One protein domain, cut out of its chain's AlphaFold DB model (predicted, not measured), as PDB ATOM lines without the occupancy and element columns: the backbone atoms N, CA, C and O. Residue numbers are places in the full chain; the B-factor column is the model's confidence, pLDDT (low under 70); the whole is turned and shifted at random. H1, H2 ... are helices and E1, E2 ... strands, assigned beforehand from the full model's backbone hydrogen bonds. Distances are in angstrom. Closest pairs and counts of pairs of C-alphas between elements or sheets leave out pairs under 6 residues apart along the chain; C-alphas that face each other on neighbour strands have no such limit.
ATOM      1  N   GLY A  99      -3.885 -58.401  38.597       91.06
ATOM      2  CA  GLY A  99      -2.912 -59.425  38.208       91.06
ATOM      3  C   GLY A  99      -2.415 -60.252  39.396       91.06
ATOM      4  O   GLY A  99      -2.356 -61.472  39.309       91.06
ATOM      5  N   CYS A 100      -2.128 -59.616  40.538       92.88
ATOM      6  CA  CYS A 100      -1.728 -60.348  41.744       92.88
ATOM      7  C   CYS A 100      -2.873 -61.215  42.273       92.88
ATOM      8  O   CYS A 100      -2.634 -62.368  42.616       92.88
ATOM      9  N   THR A 101      -4.103 -60.692  42.279       90.69
ATOM     10  CA  THR A 101      -5.288 -61.445  42.711       90.69
ATOM     11  C   THR A 101      -5.491 -62.696  41.856       90.69
ATOM     12  O   THR A 101      -5.745 -63.765  42.404       90.69
ATOM     13  N   ALA A 102      -5.319 -62.597  40.532       89.19
ATOM     14  CA  ALA A 102      -5.409 -63.744  39.622       89.19
ATOM     15  C   ALA A 102      -4.329 -64.815  39.885       89.19
ATOM     16  O   ALA A 102      -4.545 -65.992  39.618       89.19
ATOM     17  N   GLU A 103      -3.186 -64.418  40.444       92.38
ATOM     18  CA  GLU A 103      -2.086 -65.306  40.843       92.38
ATOM     19  C   GLU A 103      -2.199 -65.795  42.302       92.38
ATOM     20  O   GLU A 103      -1.266 -66.410  42.818       92.38
ATOM     21  N   GLY A 104      -3.297 -65.488  43.005       91.94
ATOM     22  CA  GLY A 104      -3.489 -65.851  44.414       91.94
ATOM     23  C   GLY A 104      -2.642 -65.040  45.405       91.94
ATOM     24  O   GLY A 104      -2.420 -65.482  46.530       91.94
ATOM     25  N   ARG A 105      -2.147 -63.861  45.008       90.69
ATOM     26  CA  ARG A 105      -1.330 -62.963  45.843       90.69
ATOM     27  C   ARG A 105      -2.073 -61.664  46.148       90.69
ATOM     28  O   ARG A 105      -2.785 -61.130  45.303       90.69
ATOM     29  N   GLU A 106      -1.819 -61.070  47.312       88.12
ATOM     30  CA  GLU A 106      -2.340 -59.740  47.648       88.12
ATOM     31  C   GLU A 106      -1.253 -58.664  47.530       88.12
ATOM     32  O   GLU A 106      -0.217 -58.718  48.190       88.12
ATOM     33  N   ARG A 107      -1.485 -57.656  46.678       91.69
ATOM     34  CA  ARG A 107      -0.608 -56.481  46.532       91.69
ATOM     35  C   ARG A 107      -1.429 -55.238  46.223       91.69
ATOM     36  O   ARG A 107      -2.438 -55.315  45.521       91.69
ATOM     37  N   TYR A 108      -0.971 -54.089  46.712       91.75
ATOM     38  CA  TYR A 108      -1.594 -52.798  46.433       91.75
ATOM     39  C   TYR A 108      -1.439 -52.391  44.960       91.75
ATOM     40  O   TYR A 108      -0.332 -52.383  44.418       91.75
ATOM     41  N   GLY A 109      -2.555 -52.045  44.318       92.94
ATOM     42  CA  GLY A 109      -2.621 -51.512  42.963       92.94
ATOM     43  C   GLY A 109      -2.707 -49.986  42.969       92.94
ATOM     44  O   GLY A 109      -3.758 -49.407  43.258       92.94
ATOM     45  N   SER A 110      -1.603 -49.315  42.647       92.38
ATOM     46  CA  SER A 110      -1.531 -47.850  42.566       92.38
ATOM     47  C   SER A 110      -2.072 -47.291  41.252       92.38
ATOM     48  O   SER A 110      -2.505 -46.140  41.217       92.38
ATOM     49  N   PHE A 111      -2.054 -48.084  40.181       93.19
ATOM     50  CA  PHE A 111      -2.417 -47.646  38.840       93.19
ATOM     51  C   PHE A 111      -3.814 -48.116  38.452       93.19
ATOM     52  O   PHE A 111      -4.257 -49.191  38.851       93.19
ATOM     53  N   THR A 112      -4.484 -47.335  37.611       92.12
ATOM     54  CA  THR A 112      -5.728 -47.744  36.957       92.12
ATOM     55  C   THR A 112      -5.423 -48.043  35.499       92.12
ATOM     56  O   THR A 112      -4.770 -47.239  34.828       92.12
ATOM     57  N   CYS A 113      -5.884 -49.191  35.003       91.56
ATOM     58  CA  CYS A 113      -5.813 -49.468  33.576       91.56
ATOM     59  C   CYS A 113      -6.704 -48.479  32.823       91.56
ATOM     60  O   CYS A 113      -7.898 -48.376  33.094       91.56
ATOM     61  N   ARG A 114      -6.130 -47.787  31.843       90.19
ATOM     62  CA  ARG A 114      -6.862 -46.847  30.997       90.19
ATOM     63  C   ARG A 114      -8.080 -47.462  30.302       90.19
ATOM     64  O   ARG A 114      -9.122 -46.821  30.250       90.19
ATOM     65  N   GLU A 115      -7.928 -48.659  29.741       89.94
ATOM     66  CA  GLU A 115      -8.957 -49.280  28.896       89.94
ATOM     67  C   GLU A 115     -10.023 -50.012  29.728       89.94
ATOM     68  O   GLU A 115     -11.176 -50.088  29.320       89.94
ATOM     69  N   CYS A 116      -9.687 -50.474  30.940       86.81
ATOM     70  CA  CYS A 116     -10.665 -51.097  31.840       86.81
ATOM     71  C   CYS A 116     -11.678 -50.107  32.444       86.81
ATOM     72  O   CYS A 116     -12.670 -50.550  33.026       86.81
ATOM     73  N   GLY A 117     -11.429 -48.797  32.338       72.56
ATOM     74  CA  GLY A 117     -12.255 -47.749  32.941       72.56
ATOM     75  C   GLY A 117     -12.000 -47.533  34.441       72.56
ATOM     76  O   GLY A 117     -11.306 -48.300  35.104       72.56
ATOM     77  N   THR A 118     -12.546 -46.439  34.980       65.69
ATOM     78  CA  THR A 118     -12.319 -45.976  36.366       65.69
ATOM     79  C   THR A 118     -13.327 -46.498  37.389       65.69
ATOM     80  O   THR A 118     -13.118 -46.302  38.583       65.69
ATOM     81  N   GLU A 119     -14.418 -47.127  36.951       61.53
ATOM     82  CA  GLU A 119     -15.546 -47.488  37.830       61.53
ATOM     83  C   GLU A 119     -15.333 -48.789  38.614       61.53
ATOM     84  O   GLU A 119     -16.042 -49.066  39.576       61.53
ATOM     85  N   ALA A 120     -14.307 -49.558  38.261       61.97
ATOM     86  CA  ALA A 120     -13.980 -50.815  38.907       61.97
ATOM     87  C   ALA A 120     -12.812 -50.613  39.892       61.97
ATOM     88  O   ALA A 120     -11.638 -50.620  39.511       61.97
ATOM     89  N   LEU A 121     -13.129 -50.401  41.177       65.50
ATOM     90  CA  LEU A 121     -12.139 -50.312  42.270       65.50
ATOM     91  C   LEU A 121     -11.237 -51.562  42.365       65.50
ATOM     92  O   LEU A 121     -10.142 -51.497  42.927       65.50
ATOM     93  N   ASP A 122     -11.703 -52.671  41.797       69.12
ATOM     94  CA  ASP A 122     -11.093 -53.994  41.688       69.12
ATOM     95  C   ASP A 122     -10.158 -54.165  40.473       69.12
ATOM     96  O   ASP A 122      -9.374 -55.112  40.436       69.12
ATOM     97  N   LYS A 123     -10.158 -53.237  39.504       74.88
ATOM     98  CA  LYS A 123      -9.318 -53.306  38.286       74.88
ATOM     99  C   LYS A 123      -8.088 -52.404  38.351       74.88
ATOM    100  O   LYS A 123      -7.737 -51.696  37.399       74.88
ATOM    101  N   ARG A 124      -7.425 -52.408  39.504       91.12
ATOM    102  CA  ARG A 124      -6.168 -51.684  39.712       91.12
ATOM    103  C   ARG A 124      -4.961 -52.563  39.424       91.12
ATOM    104  O   ARG A 124      -5.048 -53.785  39.403       91.12
ATOM    105  N   LEU A 125      -3.821 -51.929  39.181       93.38
ATOM    106  CA  LEU A 125      -2.570 -52.574  38.802       93.38
ATOM    107  C   LEU A 125      -1.448 -52.107  39.730       93.38
ATOM    108  O   LEU A 125      -1.354 -50.921  40.052       93.38
ATOM    109  N   CYS A 126      -0.600 -53.033  40.168       94.75
ATOM    110  CA  CYS A 126       0.666 -52.698  40.814       94.75
ATOM    111  C   CYS A 126       1.711 -52.304  39.756       94.75
ATOM    112  O   CYS A 126       1.491 -52.456  38.559       94.75
ATOM    113  N   ASP A 127       2.867 -51.830  40.200       93.94
ATOM    114  CA  ASP A 127       4.044 -51.511  39.383       93.94
ATOM    115  C   ASP A 127       4.565 -52.679  38.528       93.94
ATOM    116  O   ASP A 127       5.148 -52.440  37.477       93.94
ATOM    117  N   VAL A 128       4.321 -53.929  38.934       94.12
ATOM    118  CA  VAL A 128       4.740 -55.121  38.172       94.12
ATOM    119  C   VAL A 128       3.760 -55.467  37.046       94.12
ATOM    120  O   VAL A 128       4.183 -55.860  35.961       94.12
ATOM    121  N   HIS A 129       2.452 -55.324  37.282       94.06
ATOM    122  CA  HIS A 129       1.408 -55.654  36.298       94.06
ATOM    123  C   HIS A 129       0.978 -54.457  35.441       94.06
ATOM    124  O   HIS A 129       0.309 -54.635  34.424       94.06
ATOM    125  N   ALA A 130       1.346 -53.235  35.830       94.62
ATOM    126  CA  ALA A 130       1.130 -52.043  35.026       94.62
ATOM    127  C   ALA A 130       2.163 -51.957  33.899       94.62
ATOM    128  O   ALA A 130       3.368 -51.886  34.129       94.62
ATOM    129  N   ARG A 131       1.682 -51.881  32.659       94.44
ATOM    130  CA  ARG A 131       2.496 -51.498  31.504       94.44
ATOM    131  C   ARG A 131       2.370 -49.996  31.296       94.44
ATOM    132  O   ARG A 131       1.283 -49.498  31.012       94.44
ATOM    133  N   ILE A 132       3.478 -49.277  31.448       95.25
ATOM    134  CA  ILE A 132       3.572 -47.840  31.187       95.25
ATOM    135  C   ILE A 132       4.610 -47.658  30.087       95.25
ATOM    136  O   ILE A 132       5.761 -48.049  30.249       95.25
ATOM    137  N   LEU A 133       4.181 -47.106  28.956       95.31
ATOM    138  CA  LEU A 133       5.052 -46.855  27.810       95.31
ATOM    139  C   LEU A 133       5.756 -45.501  27.941       95.31
ATOM    140  O   LEU A 133       5.212 -44.571  28.542       95.31
ATOM    141  N   ASP A 134       6.908 -45.354  27.288       94.75
ATOM    142  CA  ASP A 134       7.638 -44.084  27.257       94.75
ATOM    143  C   ASP A 134       6.759 -42.928  26.746       94.75
ATOM    144  O   ASP A 134       5.915 -43.091  25.859       94.75
ATOM    145  N   GLY A 135       6.990 -41.721  27.263       90.06
ATOM    146  CA  GLY A 135       6.354 -40.488  26.784       90.06
ATOM    147  C   GLY A 135       4.980 -40.167  27.389       90.06
ATOM    148  O   GLY A 135       4.487 -39.049  27.193       90.06
ATOM    149  N   ALA A 136       4.363 -41.083  28.146       91.12
ATOM    150  CA  ALA A 136       3.186 -40.771  28.961       91.12
ATOM    151  C   ALA A 136       2.997 -41.737  30.142       91.12
ATOM    152  O   ALA A 136       3.026 -42.950  29.966       91.12
ATOM    153  N   LEU A 137       2.674 -41.196  31.323       92.50
ATOM    154  CA  LEU A 137       2.329 -41.963  32.531       92.50
ATOM    155  C   LEU A 137       0.900 -42.530  32.453       92.50
ATOM    156  O   LEU A 137       0.020 -42.176  33.233       92.50
ATOM    157  N   ILE A 138       0.656 -43.369  31.450       92.94
ATOM    158  CA  ILE A 138      -0.629 -44.016  31.190       92.94
ATOM    159  C   ILE A 138      -0.429 -45.516  31.345       92.94
ATOM    160  O   ILE A 138       0.247 -46.130  30.519       92.94
ATOM    161  N   ALA A 139      -1.037 -46.086  32.383       93.75
ATOM    162  CA  ALA A 139      -0.960 -47.508  32.671       93.75
ATOM    163  C   ALA A 139      -2.018 -48.314  31.904       93.75
ATOM    164  O   ALA A 139      -3.182 -47.915  31.789       93.75
ATOM    165  N   THR A 140      -1.617 -49.485  31.426       93.56
ATOM    166  CA  THR A 140      -2.485 -50.518  30.845       93.56
ATOM    167  C   THR A 140      -2.195 -51.872  31.492       93.56
ATOM    168  O   THR A 140      -1.080 -52.097  31.962       93.56
ATOM    169  N   CYS A 141      -3.192 -52.760  31.561       92.88
ATOM    170  CA  CYS A 141      -2.992 -54.130  32.039       92.88
ATOM    171  C   CYS A 141      -2.450 -55.009  30.902       92.88
ATOM    172  O   CYS A 141      -2.404 -54.570  29.754       92.88
ATOM    173  N   THR A 142      -2.069 -56.246  31.221       89.25
ATOM    174  CA  THR A 142      -1.581 -57.234  30.247       89.25
ATOM    175  C   THR A 142      -2.580 -57.492  29.115       89.25
ATOM    176  O   THR A 142      -2.180 -57.536  27.959       89.25
ATOM    177  N   ASP A 143      -3.878 -57.567  29.422       90.38
ATOM    178  CA  ASP A 143      -4.923 -57.827  28.416       90.38
ATOM    179  C   ASP A 143      -5.154 -56.641  27.465       90.38
ATOM    180  O   ASP A 143      -5.688 -56.797  26.371       90.38
ATOM    181  N   HIS A 144      -4.730 -55.444  27.875       92.69
ATOM    182  CA  HIS A 144      -4.845 -54.208  27.105       92.69
ATOM    183  C   HIS A 144      -3.470 -53.661  26.718       92.69
ATOM    184  O   HIS A 144      -3.262 -52.442  26.683       92.69
ATOM    185  N   GLU A 145      -2.511 -54.553  26.461       92.75
ATOM    186  CA  GLU A 145      -1.180 -54.164  26.014       92.75
ATOM    187  C   GLU A 145      -1.276 -53.344  24.710       92.75
ATOM    188  O   GLU A 145      -1.810 -53.826  23.706       92.75
ATOM    189  N   PRO A 146      -0.797 -52.084  24.692       95.25
ATOM    190  CA  PRO A 146      -0.952 -51.243  23.521       95.25
ATOM    191  C   PRO A 146      -0.131 -51.775  22.347       95.25
ATOM    192  O   PRO A 146       1.054 -52.086  22.473       95.25
ATOM    193  N   THR A 147      -0.740 -51.772  21.168       97.38
ATOM    194  CA  THR A 147      -0.072 -52.119  19.914       97.38
ATOM    195  C   THR A 147       0.250 -50.871  19.098       97.38
ATOM    196  O   THR A 147      -0.328 -49.792  19.263       97.38
ATOM    197  N   CYS A 148       1.242 -50.996  18.220       98.12
ATOM    198  CA  CYS A 148       1.651 -49.933  17.327       98.12
ATOM    199  C   CYS A 148       0.555 -49.669  16.298       98.12
ATOM    200  O   CYS A 148       0.247 -50.533  15.481       98.12
ATOM    201  N   VAL A 149       0.050 -48.436  16.260       97.38
ATOM    202  CA  VAL A 149      -1.028 -48.041  15.334       97.38
ATOM    203  C   VAL A 149      -0.640 -48.189  13.851       97.38
ATOM    204  O   VAL A 149      -1.515 -48.282  13.001       97.38
ATOM    205  N   GLU A 150       0.655 -48.212  13.521       96.00
ATOM    206  CA  GLU A 150       1.127 -48.301  12.130       96.00
ATOM    207  C   GLU A 150       1.353 -49.742  11.641       96.00
ATOM    208  O   GLU A 150       1.229 -49.990  10.447       96.00
ATOM    209  N   CYS A 151       1.683 -50.694  12.524       97.25
ATOM    210  CA  CYS A 151       2.033 -52.061  12.103       97.25
ATOM    211  C   CYS A 151       1.531 -53.195  13.007       97.25
ATOM    212  O   CYS A 151       1.836 -54.351  12.734       97.25
ATOM    213  N   GLY A 152       0.823 -52.897  14.097       97.00
ATOM    214  CA  GLY A 152       0.281 -53.896  15.024       97.00
ATOM    215  C   GLY A 152       1.292 -54.552  15.974       97.00
ATOM    216  O   GLY A 152       0.873 -55.230  16.903       97.00
ATOM    217  N   ALA A 153       2.602 -54.336  15.805       97.50
ATOM    218  CA  ALA A 153       3.621 -54.844  16.732       97.50
ATOM    219  C   ALA A 153       3.461 -54.257  18.147       97.50
ATOM    220  O   ALA A 153       2.895 -53.174  18.298       97.50
ATOM    221  N   THR A 154       4.017 -54.910  19.171       96.62
ATOM    222  CA  THR A 154       4.025 -54.398  20.553       96.62
ATOM    223  C   THR A 154       4.577 -52.973  20.609       96.62
ATOM    224  O   THR A 154       5.644 -52.680  20.057       96.62
ATOM    225  N   ALA A 155       3.825 -52.056  21.220       97.56
ATOM    226  CA  ALA A 155       4.252 -50.673  21.338       97.56
ATOM    227  C   ALA A 155       5.221 -50.487  22.508       97.56
ATOM    228  O   ALA A 155       5.112 -51.130  23.544       97.56
ATOM    229  N   THR A 156       6.142 -49.547  22.344       97.38
ATOM    230  CA  THR A 156       7.190 -49.228  23.320       97.38
ATOM    231  C   THR A 156       7.092 -47.782  23.807       97.38
ATOM    232  O   THR A 156       7.592 -47.453  24.878       97.38
ATOM    233  N   PHE A 157       6.402 -46.908  23.063       97.62
ATOM    234  CA  PHE A 157       6.216 -45.504  23.432       97.62
ATOM    235  C   PHE A 157       4.863 -44.942  22.989       97.62
ATOM    236  O   PHE A 157       4.187 -45.478  22.106       97.62
ATOM    237  N   ARG A 158       4.488 -43.799  23.566       97.56
ATOM    238  CA  ARG A 158       3.339 -42.980  23.166       97.56
ATOM    239  C   ARG A 158       3.809 -41.688  22.508       97.56
ATOM    240  O   ARG A 158       4.672 -40.979  23.016       97.56
ATOM    241  N   CYS A 159       3.224 -41.359  21.358       97.94
ATOM    242  CA  CYS A 159       3.671 -40.216  20.565       97.94
ATOM    243  C   CYS A 159       3.328 -38.872  21.238       97.94
ATOM    244  O   CYS A 159       2.159 -38.559  21.469       97.94
ATOM    245  N   ALA A 160       4.341 -38.026  21.447       97.31
ATOM    246  CA  ALA A 160       4.208 -36.687  22.030       97.31
ATOM    247  C   ALA A 160       3.648 -35.616  21.066       97.31
ATOM    248  O   ALA A 160       3.484 -34.458  21.446       97.31
ATOM    249  N   GLY A 161       3.369 -35.970  19.811       96.44
ATOM    250  CA  GLY A 161       2.935 -35.029  18.783       96.44
ATOM    251  C   GLY A 161       1.478 -34.593  18.913       96.44
ATOM    252  O   GLY A 161       0.615 -35.375  19.310       96.44
ATOM    253  N   GLY A 162       1.180 -33.360  18.496       94.81
ATOM    254  CA  GLY A 162      -0.147 -32.750  18.650       94.81
ATOM    255  C   GLY A 162      -1.298 -33.474  17.936       94.81
ATOM    256  O   GLY A 162      -2.440 -33.335  18.360       94.81
ATOM    257  N   ARG A 163      -1.025 -34.278  16.894       95.31
ATOM    258  CA  ARG A 163      -2.055 -35.123  16.250       95.31
ATOM    259  C   ARG A 163      -2.394 -36.364  17.076       95.31
ATOM    260  O   ARG A 163      -3.523 -36.832  17.035       95.31
ATOM    261  N   CYS A 164      -1.411 -36.908  17.790       95.81
ATOM    262  CA  CYS A 164      -1.563 -38.120  18.591       95.81
ATOM    263  C   CYS A 164      -1.952 -37.817  20.039       95.81
ATOM    264  O   CYS A 164      -2.540 -38.680  20.681       95.81
ATOM    265  N   GLN A 165      -1.609 -36.630  20.556       93.81
ATOM    266  CA  GLN A 165      -1.924 -36.157  21.911       93.81
ATOM    267  C   GLN A 165      -1.569 -37.169  23.016       93.81
ATOM    268  O   GLN A 165      -2.299 -37.297  23.995       93.81
ATOM    269  N   ARG A 166      -0.478 -37.937  22.846       93.69
ATOM    270  CA  ARG A 166      -0.069 -39.051  23.731       93.69
ATOM    271  C   ARG A 166      -1.072 -40.211  23.836       93.69
ATOM    272  O   ARG A 166      -0.866 -41.141  24.611       93.69
ATOM    273  N   GLN A 167      -2.130 -40.207  23.029       93.25
ATOM    274  CA  GLN A 167      -3.164 -41.243  23.024       93.25
ATOM    275  C   GLN A 167      -2.757 -42.459  22.183       93.25
ATOM    276  O   GLN A 167      -3.140 -43.581  22.495       93.25
ATOM    277  N   ARG A 168      -1.946 -42.250  21.138       96.12
ATOM    278  CA  ARG A 168      -1.501 -43.313  20.223       96.12
ATOM    279  C   ARG A 168      -0.146 -43.886  20.627       96.12
ATOM    280  O   ARG A 168       0.783 -43.124  20.913       96.12
ATOM    281  N   ALA A 169      -0.056 -45.212  20.620       97.25
ATOM    282  CA  ALA A 169       1.146 -45.971  20.931       97.25
ATOM    283  C   ALA A 169       1.832 -46.478  19.650       97.25
ATOM    284  O   ALA A 169       1.183 -46.728  18.631       97.25
ATOM    285  N   HIS A 170       3.157 -46.573  19.681       98.12
ATOM    286  CA  HIS A 170       3.994 -46.941  18.541       98.12
ATOM    287  C   HIS A 170       5.172 -47.820  18.997       98.12
ATOM    288  O   HIS A 170       5.582 -47.760  20.154       98.12
ATOM    289  N   CYS A 171       5.704 -48.645  18.092       98.06
ATOM    290  CA  CYS A 171       6.902 -49.462  18.323       98.06
ATOM    291  C   CYS A 171       8.183 -48.707  17.930       98.06
ATOM    292  O   CYS A 171       8.123 -47.712  17.203       98.06
ATOM    293  N   ASP A 172       9.353 -49.215  18.328       97.81
ATOM    294  CA  ASP A 172      10.638 -48.530  18.117       97.81
ATOM    295  C   ASP A 172      10.995 -48.281  16.646       97.81
ATOM    296  O   ASP A 172      11.613 -47.267  16.326       97.81
ATOM    297  N   ARG A 173      10.517 -49.122  15.720       98.00
ATOM    298  CA  ARG A 173      10.674 -48.896  14.271       98.00
ATOM    299  C   ARG A 173      10.057 -47.569  13.809       98.00
ATOM    300  O   ARG A 173      10.548 -46.955  12.865       98.00
ATOM    301  N   HIS A 174       8.989 -47.132  14.469       97.94
ATOM    302  CA  HIS A 174       8.293 -45.878  14.182       97.94
ATOM    303  C   HIS A 174       8.662 -44.773  15.186       97.94
ATOM    304  O   HIS A 174       8.019 -43.722  15.207       97.94
ATOM    305  N   ARG A 175       9.695 -44.974  16.019       97.62
ATOM    306  CA  ARG A 175      10.164 -43.978  16.986       97.62
ATOM    307  C   ARG A 175      11.076 -42.960  16.311       97.62
ATOM    308  O   ARG A 175      12.092 -43.293  15.705       97.62
ATOM    309  N   ARG A 176      10.737 -41.682  16.458       97.31
ATOM    310  CA  ARG A 176      11.615 -40.549  16.152       97.31
ATOM    311  C   ARG A 176      11.887 -39.776  17.434       97.31
ATOM    312  O   ARG A 176      10.956 -39.231  18.029       97.31
ATOM    313  N   ALA A 177      13.147 -39.728  17.852       96.06
ATOM    314  CA  ALA A 177      13.562 -38.965  19.023       96.06
ATOM    315  C   ALA A 177      13.467 -37.456  18.754       96.06
ATOM    316  O   ALA A 177      13.787 -36.991  17.657       96.06
ATOM    317  N   HIS A 178      13.039 -36.682  19.750       94.81
ATOM    318  CA  HIS A 178      13.092 -35.225  19.677       94.81
ATOM    319  C   HIS A 178      14.546 -34.749  19.504       94.81
ATOM    320  O   HIS A 178      15.424 -35.254  20.204       94.81
ATOM    321  N   PRO A 179      14.825 -33.729  18.667       91.62
ATOM    322  CA  PRO A 179      16.197 -33.265  18.434       91.62
ATOM    323  C   PRO A 179      16.949 -32.794  19.689       91.62
ATOM    324  O   PRO A 179      18.172 -32.832  19.720       91.62
ATOM    325  N   SER A 180      16.230 -32.316  20.708       91.94
ATOM    326  CA  SER A 180      16.818 -31.753  21.934       91.94
ATOM    327  C   SER A 180      16.179 -32.257  23.234       91.94
ATOM    328  O   SER A 180      16.360 -31.640  24.276       91.94
ATOM    329  N   GLY A 181      15.343 -33.296  23.175       93.75
ATOM    330  CA  GLY A 181      14.482 -33.710  24.289       93.75
ATOM    331  C   GLY A 181      14.474 -35.228  24.421       93.75
ATOM    332  O   GLY A 181      13.634 -35.858  23.784       93.75
ATOM    333  N   PRO A 182      15.393 -35.828  25.194       91.81
ATOM    334  CA  PRO A 182      15.581 -37.281  25.203       91.81
ATOM    335  C   PRO A 182      14.310 -38.050  25.599       91.81
ATOM    336  O   PRO A 182      14.045 -39.112  25.046       91.81
ATOM    337  N   ASP A 183      13.468 -37.461  26.452       92.81
ATOM    338  CA  ASP A 183      12.238 -38.093  26.951       92.81
ATOM    339  C   ASP A 183      11.039 -37.970  25.993       92.81
ATOM    340  O   ASP A 183       9.944 -38.468  26.268       92.81
ATOM    341  N   LEU A 184      11.204 -37.271  24.864       95.88
ATOM    342  CA  LEU A 184      10.135 -37.026  23.902       95.88
ATOM    343  C   LEU A 184      10.362 -37.826  22.623       95.88
ATOM    344  O   LEU A 184      11.357 -37.669  21.916       95.88
ATOM    345  N   SER A 185       9.372 -38.651  22.292       97.31
ATOM    346  CA  SER A 185       9.355 -39.462  21.079       97.31
ATOM    347  C   SER A 185       8.102 -39.198  20.249       97.31
ATOM    348  O   SER A 185       7.004 -38.955  20.762       97.31
ATOM    349  N   TYR A 186       8.264 -39.255  18.932       98.06
ATOM    350  CA  TYR A 186       7.223 -38.971  17.953       98.06
ATOM    351  C   TYR A 186       7.069 -40.132  16.980       98.06
ATOM    352  O   TYR A 186       8.050 -40.789  16.642       98.06
ATOM    353  N   CYS A 187       5.851 -40.347  16.487       97.69
ATOM    354  CA  CYS A 187       5.664 -41.098  15.251       97.69
ATOM    355  C   CYS A 187       6.167 -40.270  14.053       97.69
ATOM    356  O   CYS A 187       6.240 -39.036  14.166       97.69
ATOM    357  N   PRO A 188       6.455 -40.888  12.893       96.69
ATOM    358  CA  PRO A 188       7.012 -40.182  11.740       96.69
ATOM    359  C   PRO A 188       6.141 -39.001  11.292       96.69
ATOM    360  O   PRO A 188       6.634 -37.888  11.133       96.69
ATOM    361  N   SER A 189       4.818 -39.187  11.222       96.06
ATOM    362  CA  SER A 189       3.897 -38.128  10.783       96.06
ATOM    363  C   SER A 189       3.886 -36.905  11.709       96.06
ATOM    364  O   SER A 189       3.857 -35.763  11.242       96.06
ATOM    365  N   CYS A 190       3.901 -37.118  13.028       97.19
ATOM    366  CA  CYS A 190       3.982 -36.017  13.986       97.19
ATOM    367  C   CYS A 190       5.357 -35.352  13.970       97.19
ATOM    368  O   CYS A 190       5.433 -34.128  14.080       97.19
ATOM    369  N   TYR A 191       6.416 -36.149  13.815       96.38
ATOM    370  CA  TYR A 191       7.776 -35.646  13.721       96.38
ATOM    371  C   TYR A 191       7.929 -34.712  12.518       96.38
ATOM    372  O   TYR A 191       8.288 -33.556  12.699       96.38
ATOM    373  N   ASP A 192       7.535 -35.135  11.316       93.75
ATOM    374  CA  ASP A 192       7.662 -34.333  10.088       93.75
ATOM    375  C   ASP A 192       6.773 -33.076  10.091       93.75
ATOM    376  O   ASP A 192       7.055 -32.059   9.435       93.75
ATOM    377  N   ALA A 193       5.665 -33.123  10.835       92.44
ATOM    378  CA  ALA A 193       4.806 -31.969  11.040       92.44
ATOM    379  C   ALA A 193       5.481 -30.903  11.921       92.44
ATOM    380  O   ALA A 193       5.392 -29.715  11.594       92.44
ATOM    381  N   GLN A 194       6.146 -31.321  13.004       93.88
ATOM    382  CA  GLN A 194       6.745 -30.435  14.006       93.88
ATOM    383  C   GLN A 194       8.189 -30.023  13.673       93.88
ATOM    384  O   GLN A 194       8.557 -28.865  13.871       93.88
ATOM    385  N   PHE A 195       8.970 -30.942  13.107       94.56
ATOM    386  CA  PHE A 195      10.379 -30.806  12.729       94.56
ATOM    387  C   PHE A 195      10.559 -31.044  11.228       94.56
ATOM    388  O   PHE A 195      11.282 -31.948  10.812       94.56
ATOM    389  N   PRO A 196       9.886 -30.262  10.374       94.31
ATOM    390  CA  PRO A 196      10.005 -30.465   8.944       94.31
ATOM    391  C   PRO A 196      11.439 -30.315   8.455       94.31
ATOM    392  O   PRO A 196      12.130 -29.372   8.845       94.31
TER     393      PRO A 196
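This is residues 99 to 196 of the 448 residues of an uncharacterized protein of Actinoplanes lobatus (UniProt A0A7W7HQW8). Little regular structure: a rod of loops with a small hairpin, E1 and E2, and the short helix H2 at one end, and the shorter H1 at the other. Between them residues 103 to 175 have no named element, but three short antiparallel pairings tie loops, such as residues 157 to 158 with 169 to 170. The 98 printed residues, only 20 in named elements, run H1, E1, E2, H2, class mixed; only just compact, close to loose, radius of gyration of the C-alphas 15.1 A, spans 51 by 24 by 22 A.

E1, residues 176 to 178, and E2, residues 181 to 186, form an antiparallel hairpin at 140 degrees, with N 176 and O 186 2.8 A apart, within hydrogen-bond range. The closest C-alphas of E1 and H2, residues 188 to 194, are Arg 176 and Pro 188, 6.4 A. Every O i to N i+4 pair of H2 is within range; H1, residues 99 to 102, is too short for one. H1 is apart from E2 and H2.

E2 spans 11.0 A, H2 10.0 A, E1 6.6 A and H1 5.2 A. C-alpha 99 is at (-2.912, -59.425, 38.208), C-alpha 194 at (6.745, -30.435, 14.006).

The C-alphas farthest apart, Gly 104 and Pro 196, are 51.9 A apart. The printed part has no cut; the link H1 to E1 is long. Residues 118 to 122 have pLDDT under 70.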